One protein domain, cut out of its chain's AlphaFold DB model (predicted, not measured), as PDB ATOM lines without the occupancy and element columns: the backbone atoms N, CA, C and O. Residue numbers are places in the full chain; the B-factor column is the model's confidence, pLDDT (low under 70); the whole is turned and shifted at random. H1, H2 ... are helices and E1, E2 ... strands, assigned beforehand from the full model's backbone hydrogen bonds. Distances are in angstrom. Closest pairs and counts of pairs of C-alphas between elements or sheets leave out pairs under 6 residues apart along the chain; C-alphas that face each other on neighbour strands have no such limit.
ATOM      1  N   THR A   2      34.538  22.501 -57.296       96.38
ATOM      2  CA  THR A   2      34.409  23.958 -57.436       96.38
ATOM      3  C   THR A   2      33.298  24.500 -56.529       96.38
ATOM      4  O   THR A   2      32.494  23.744 -55.989       96.38
ATOM      5  N   ARG A   3      33.204  25.829 -56.380       96.75
ATOM      6  CA  ARG A   3      32.114  26.460 -55.609       96.75
ATOM      7  C   ARG A   3      30.727  26.193 -56.200       96.75
ATOM      8  O   ARG A   3      29.769  26.102 -55.443       96.75
ATOM      9  N   GLY A   4      30.621  26.110 -57.529       98.06
ATOM     10  CA  GLY A   4      29.356  25.813 -58.209       98.06
ATOM     11  C   GLY A   4      28.914  24.379 -57.942       98.06
ATOM     12  O   GLY A   4      27.815  24.166 -57.446       98.06
ATOM     13  N   GLU A   5      29.821  23.422 -58.148       98.38
ATOM     14  CA  GLU A   5      29.580  22.001 -57.857       98.38
ATOM     15  C   GLU A   5      29.206  21.773 -56.388       98.38
ATOM     16  O   GLU A   5      28.291  21.012 -56.091       98.38
ATOM     17  N   PHE A   6      29.882  22.459 -55.460       98.44
ATOM     18  CA  PHE A   6      29.560  22.374 -54.037       98.44
ATOM     19  C   PHE A   6      28.153  22.897 -53.736       98.44
ATOM     20  O   PHE A   6      27.395  22.234 -53.032       98.44
ATOM     21  N   ALA A   7      27.780  24.053 -54.289       98.31
ATOM     22  CA  ALA A   7      26.445  24.612 -54.098       98.31
ATOM     23  C   ALA A   7      25.348  23.688 -54.656       98.31
ATOM     24  O   ALA A   7      24.333  23.477 -53.998       98.31
ATOM     25  N   GLU A   8      25.562  23.089 -55.831       98.62
ATOM     26  CA  GLU A   8      24.630  22.116 -56.414       98.62
ATOM     27  C   GLU A   8      24.522  20.835 -55.577       98.62
ATOM     28  O   GLU A   8      23.422  20.306 -55.387       98.62
ATOM     29  N   ALA A   9      25.642  20.354 -55.032       98.62
ATOM     30  CA  ALA A   9      25.668  19.193 -54.153       98.62
ATOM     31  C   ALA A   9      24.910  19.460 -52.841       98.62
ATOM     32  O   ALA A   9      24.076  18.644 -52.451       98.62
ATOM     33  N   VAL A  10      25.137  20.606 -52.190       98.69
ATOM     34  CA  VAL A  10      24.408  21.010 -50.973       98.69
ATOM     35  C   VAL A  10      22.917  21.173 -51.258       98.69
ATOM     36  O   VAL A  10      22.096  20.621 -50.530       98.69
ATOM     37  N   TYR A  11      22.551  21.851 -52.348       98.56
ATOM     38  CA  TYR A  11      21.151  21.986 -52.751       98.56
ATOM     39  C   TYR A  11      20.483  20.615 -52.933       98.56
ATOM     40  O   TYR A  11      19.419  20.355 -52.370       98.56
ATOM     41  N   SER A  12      21.140  19.707 -53.660       98.69
ATOM     42  CA  SER A  12      20.647  18.343 -53.874       98.69
ATOM     43  C   SER A  12      20.500  17.577 -52.558       98.69
ATOM     44  O   SER A  12      19.500  16.889 -52.350       98.69
ATOM     45  N   TYR A  13      21.465  17.725 -51.647       98.69
ATOM     46  CA  TYR A  13      21.424  17.131 -50.313       98.69
ATOM     47  C   TYR A  13      20.204  17.619 -49.521       98.69
ATOM     48  O   TYR A  13      19.445  16.808 -48.985       98.69
ATOM     49  N   CYS A  14      19.977  18.936 -49.504       98.50
ATOM     50  CA  CYS A  14      18.842  19.554 -48.831       98.50
ATOM     51  C   CYS A  14      17.501  19.064 -49.385       98.50
ATOM     52  O   CYS A  14      16.621  18.695 -48.609       98.50
ATOM     53  N   VAL A  15      17.358  18.981 -50.712       98.31
ATOM     54  CA  VAL A  15      16.140  18.463 -51.357       98.31
ATOM     55  C   VAL A  15      15.881  17.000 -50.985       98.31
ATOM     56  O   VAL A  15      14.760  16.652 -50.619       98.31
ATOM     57  N   LEU A  16      16.901  16.139 -51.045       98.19
ATOM     58  CA  LEU A  16      16.757  14.697 -50.803       98.19
ATOM     59  C   LEU A  16      16.391  14.353 -49.357       98.19
ATOM     60  O   LEU A  16      15.747  13.333 -49.113       98.19
ATOM     61  N   LEU A  17      16.825  15.177 -48.406       98.00
ATOM     62  CA  LEU A  17      16.651  14.926 -46.975       98.00
ATOM     63  C   LEU A  17      15.663  15.875 -46.306       98.00
ATOM     64  O   LEU A  17      15.541  15.856 -45.081       98.00
ATOM     65  N   THR A  18      14.957  16.690 -47.091       97.44
ATOM     66  CA  THR A  18      14.018  17.695 -46.574       97.44
ATOM     67  C   THR A  18      14.702  18.580 -45.515       97.44
ATOM     68  O   THR A  18      14.196  18.807 -44.412       97.44
ATOM     69  N   ALA A  19      15.915  19.021 -45.846       98.00
ATOM     70  CA  ALA A  19      16.775  19.872 -45.037       98.00
ATOM     71  C   ALA A  19      16.881  21.280 -45.634       98.00
ATOM     72  O   ALA A  19      16.462  21.531 -46.763       98.00
ATOM     73  N   TYR A  20      17.445  22.206 -44.867       98.31
ATOM     74  CA  TYR A  20      17.659  23.590 -45.275       98.31
ATOM     75  C   TYR A  20      18.980  24.122 -44.721       98.31
ATOM     76  O   TYR A  20      19.433  23.704 -43.653       98.31
ATOM     77  N   GLU A  21      19.598  25.040 -45.461       98.00
ATOM     78  CA  GLU A  21      20.833  25.700 -45.046       98.00
ATOM     79  C   GLU A  21      20.561  26.701 -43.914       98.00
ATOM     80  O   GLU A  21      19.642  27.521 -43.985       98.00
ATOM     81  N   THR A  22      21.389  26.665 -42.873       97.25
ATOM     82  CA  THR A  22      21.368  27.608 -41.740       97.25
ATOM     83  C   THR A  22      22.627  28.472 -41.676       97.25
ATOM     84  O   THR A  22      22.649  29.504 -40.998       97.25
ATOM     85  N   GLY A  23      23.669  28.097 -42.418       93.38
ATOM     86  CA  GLY A  23      24.946  28.794 -42.473       93.38
ATOM     87  C   GLY A  23      25.722  28.434 -43.735       93.38
ATOM     88  O   GLY A  23      25.598  27.337 -44.257       93.38
ATOM     89  N   GLY A  24      26.518  29.374 -44.240       94.06
ATOM     90  CA  GLY A  24      27.273  29.218 -45.486       94.06
ATOM     91  C   GLY A  24      28.587  29.982 -45.415       94.06
ATOM     92  O   GLY A  24      29.326  29.849 -44.444       94.06
ATOM     93  N   TYR A  25      28.888  30.827 -46.401       95.50
ATOM     94  CA  TYR A  25      30.099  31.657 -46.369       95.50
ATOM     95  C   TYR A  25      30.221  32.468 -45.065       95.50
ATOM     96  O   TYR A  25      29.274  33.139 -44.641       95.50
ATOM     97  N   ARG A  26      31.414  32.446 -44.458       94.88
ATOM     98  CA  ARG A  26      31.748  33.258 -43.282       94.88
ATOM     99  C   ARG A  26      32.974  34.119 -43.602       94.88
ATOM    100  O   ARG A  26      34.002  33.559 -43.973       94.88
ATOM    101  N   PRO A  27      32.915  35.454 -43.437       93.75
ATOM    102  CA  PRO A  27      34.129  36.263 -43.439       93.75
ATOM    103  C   PRO A  27      35.007  35.897 -42.233       93.75
ATOM    104  O   PRO A  27      34.496  35.409 -41.223       93.75
ATOM    105  N   VAL A  28      36.312  36.180 -42.321       94.62
ATOM    106  CA  VAL A  28      37.314  35.822 -41.295       94.62
ATOM    107  C   VAL A  28      36.864  36.211 -39.887       94.62
ATOM    108  O   VAL A  28      36.833  35.352 -39.013       94.62
ATOM    109  N   GLN A  29      36.420  37.457 -39.691       94.88
ATOM    110  CA  GLN A  29      35.943  37.937 -38.391       94.88
ATOM    111  C   GLN A  29      34.830  37.045 -37.815       94.88
ATOM    112  O   GLN A  29      34.932  36.589 -36.680       94.88
ATOM    113  N   ARG A  30      33.802  36.727 -38.610       92.12
ATOM    114  CA  ARG A  30      32.686  35.878 -38.167       92.12
ATOM    115  C   ARG A  30      33.122  34.436 -37.919       92.12
ATOM    116  O   ARG A  30      32.580  33.781 -37.033       92.12
ATOM    117  N   ASN A  31      34.072  33.920 -38.698       93.12
ATOM    118  CA  ASN A  31      34.646  32.599 -38.450       93.12
ATOM    119  C   ASN A  31      35.369  32.577 -37.094       93.12
ATOM    120  O   ASN A  31      35.129  31.666 -36.312       93.12
ATOM    121  N   THR A  32      36.150  33.610 -36.769       91.94
ATOM    122  CA  THR A  32      36.803  33.767 -35.458       91.94
ATOM    123  C   THR A  32      35.797  33.902 -34.314       91.94
ATOM    124  O   THR A  32      35.941  33.218 -33.305       91.94
ATOM    125  N   GLU A  33      34.748  34.716 -34.470       92.81
ATOM    126  CA  GLU A  33      33.662  34.865 -33.479       92.81
ATOM    127  C   GLU A  33      32.937  33.542 -33.194       92.81
ATOM    128  O   GLU A  33      32.407  33.334 -32.106       92.81
ATOM    129  N   LYS A  34      32.909  32.640 -34.179       87.06
ATOM    130  CA  LYS A  34      32.347  31.290 -34.064       87.06
ATOM    131  C   LYS A  34      33.384  30.236 -33.672       87.06
ATOM    132  O   LYS A  34      33.080  29.053 -33.765       87.06
ATOM    133  N   HIS A  35      34.585  30.648 -33.261       88.75
ATOM    134  CA  HIS A  35      35.706  29.764 -32.923       88.75
ATOM    135  C   HIS A  35      36.060  28.768 -34.042       88.75
ATOM    136  O   HIS A  35      36.550  27.670 -33.787       88.75
ATOM    137  N   GLY A  36      35.805  29.147 -35.296       84.81
ATOM    138  CA  GLY A  36      36.141  28.347 -36.463       84.81
ATOM    139  C   GLY A  36      37.651  28.253 -36.663       84.81
ATOM    140  O   GLY A  36      38.400  29.185 -36.363       84.81
ATOM    141  N   VAL A  37      38.096  27.129 -37.219       89.81
ATOM    142  CA  VAL A  37      39.511  26.892 -37.539       89.81
ATOM    143  C   VAL A  37      40.011  27.831 -38.644       89.81
ATOM    144  O   VAL A  37      39.222  28.329 -39.457       89.81
ATOM    145  N   ALA A  38      41.326  28.058 -38.689       87.38
ATOM    146  CA  ALA A  38      41.966  28.968 -39.643       87.38
ATOM    147  C   ALA A  38      41.744  28.554 -41.109       87.38
ATOM    148  O   ALA A  38      41.517  29.412 -41.957       87.38
ATOM    149  N   HIS A  39      41.723  27.247 -41.388       88.81
ATOM    150  CA  HIS A  39      41.497  26.672 -42.719       88.81
ATOM    151  C   HIS A  39      40.057  26.158 -42.898       88.81
ATOM    152  O   HIS A  39      39.793  25.128 -43.513       88.81
ATOM    153  N   SER A  40      39.090  26.885 -42.332       93.00
ATOM    154  CA  SER A  40      37.667  26.549 -42.434       93.00
ATOM    155  C   SER A  40      37.157  26.703 -43.870       93.00
ATOM    156  O   SER A  40      37.312  27.758 -44.491       93.00
ATOM    157  N   ALA A  41      36.460  25.685 -44.379       95.81
ATOM    158  CA  ALA A  41      35.858  25.712 -45.711       95.81
ATOM    159  C   ALA A  41      34.777  26.808 -45.869       95.81
ATOM    160  O   ALA A  41      34.512  27.279 -46.985       95.81
ATOM    161  N   HIS A  42      34.219  27.319 -44.761       96.50
ATOM    162  CA  HIS A  42      33.315  28.476 -44.787       96.50
ATOM    163  C   HIS A  42      33.990  29.736 -45.334       96.50
ATOM    164  O   HIS A  42      33.316  30.556 -45.960       96.50
ATOM    165  N   LEU A  43      35.304  29.891 -45.139       95.88
ATOM    166  CA  LEU A  43      36.060  31.066 -45.587       95.88
ATOM    167  C   LEU A  43      36.146  31.156 -47.114       95.88
ATOM    168  O   LEU A  43      36.363  32.230 -47.668       95.88
ATOM    169  N   VAL A  44      35.960  30.031 -47.809       95.31
ATOM    170  CA  VAL A  44      36.105  29.935 -49.268       95.31
ATOM    171  C   VAL A  44      34.817  29.521 -49.977       95.31
ATOM    172  O   VAL A  44      34.859  29.213 -51.170       95.31
ATOM    173  N   LYS A  45      33.670  29.585 -49.282       96.00
ATOM    174  CA  LYS A  45      32.341  29.189 -49.791       96.00
ATOM    175  C   LYS A  45      32.310  27.722 -50.252       96.00
ATOM    176  O   LYS A  45      31.748  27.401 -51.294       96.00
ATOM    177  N   LEU A  46      32.950  26.855 -49.473       97.38
ATOM    178  CA  LEU A  46      32.923  25.399 -49.629       97.38
ATOM    179  C   LEU A  46      32.453  24.719 -48.336       97.38
ATOM    180  O   LEU A  46      32.805  23.581 -48.076       97.38
TER     181      LEU A  46
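What this domain is: This is residues 2 to 46 of the 89 residues of an uncharacterized protein of Chloroflexi bacterium 13_1_40CM_68_21 (UniProt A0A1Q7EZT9). One long helix, H1, makes one arm of an open, hook-like shape; after H1 the backbone turns back into a single strand, E1, which leads away to a small lobe holding two short helices, H2 and H3, and the loop that joins them. The space between H1 and this lobe is open, and residues 12 to 18, mostly the last part of H1, stick out free. The printed part has 45 residues with three named helices and one named strand, in the order H1, E1, H2, H3, and its class is mostly helix. The whole is loose, with a radius of gyration of the C-alphas of 11.8 A, and the C-alphas span 32 by 21 by 12 A.

How they stand to each other: H1, residues 3 to 17, touches no helix. A tight link of 1 residue joins it to E1, residues 19 to 23, which pairs with no named strand. The closest C-alphas of H1 and E1 are those of Cys 14 and Tyr 20, 5.5 A apart. A tight link of 4 residues leads from E1 to H2, residues 28 to 33, yet E1 and H2 are apart. A short link of 7 residues joins H2 to H3, residues 41 to 44. H2 and H3 only just touch, with 3 pairs of C-alphas within 8 A; the closest are those of Val 28 and Leu 43, 6.5 A apart. H1 and H2 are apart, and so are E1 and H3. H1 and H3 are only just apart, their closest C-alphas 8.3 A from each other. In H1 and H2 every O i to N i+4 pair is within hydrogen-bond range. H3 is too short for such a pair, and its 1 pair of O i to N i+3 is within range.

Where its parts are: H1 begins at C-alpha 3, at (32.114, 26.460, -55.609), and its 15 residues cover 21.1 A to C-alpha 17, at (16.651, 14.926, -46.975). E1 has 5 residues and is 12.4 A long from first to last C-alpha. H2 has 6 residues and is 8.7 A long. H3 has 4 residues, is 5.5 A long and ends at C-alpha 44, at (36.105, 29.935, -49.268).

The domain as a whole: The two C-alphas farthest apart are those of Leu 16 and Gln 29, at 32.6 A. The C-alphas of the first and last printed residues, Thr 2 and Leu 46, are 8.1 A apart. The printed part has no cut, and no link in it is long. The mean pLDDT of the printed part is 95.3, and no printed residue is under 70.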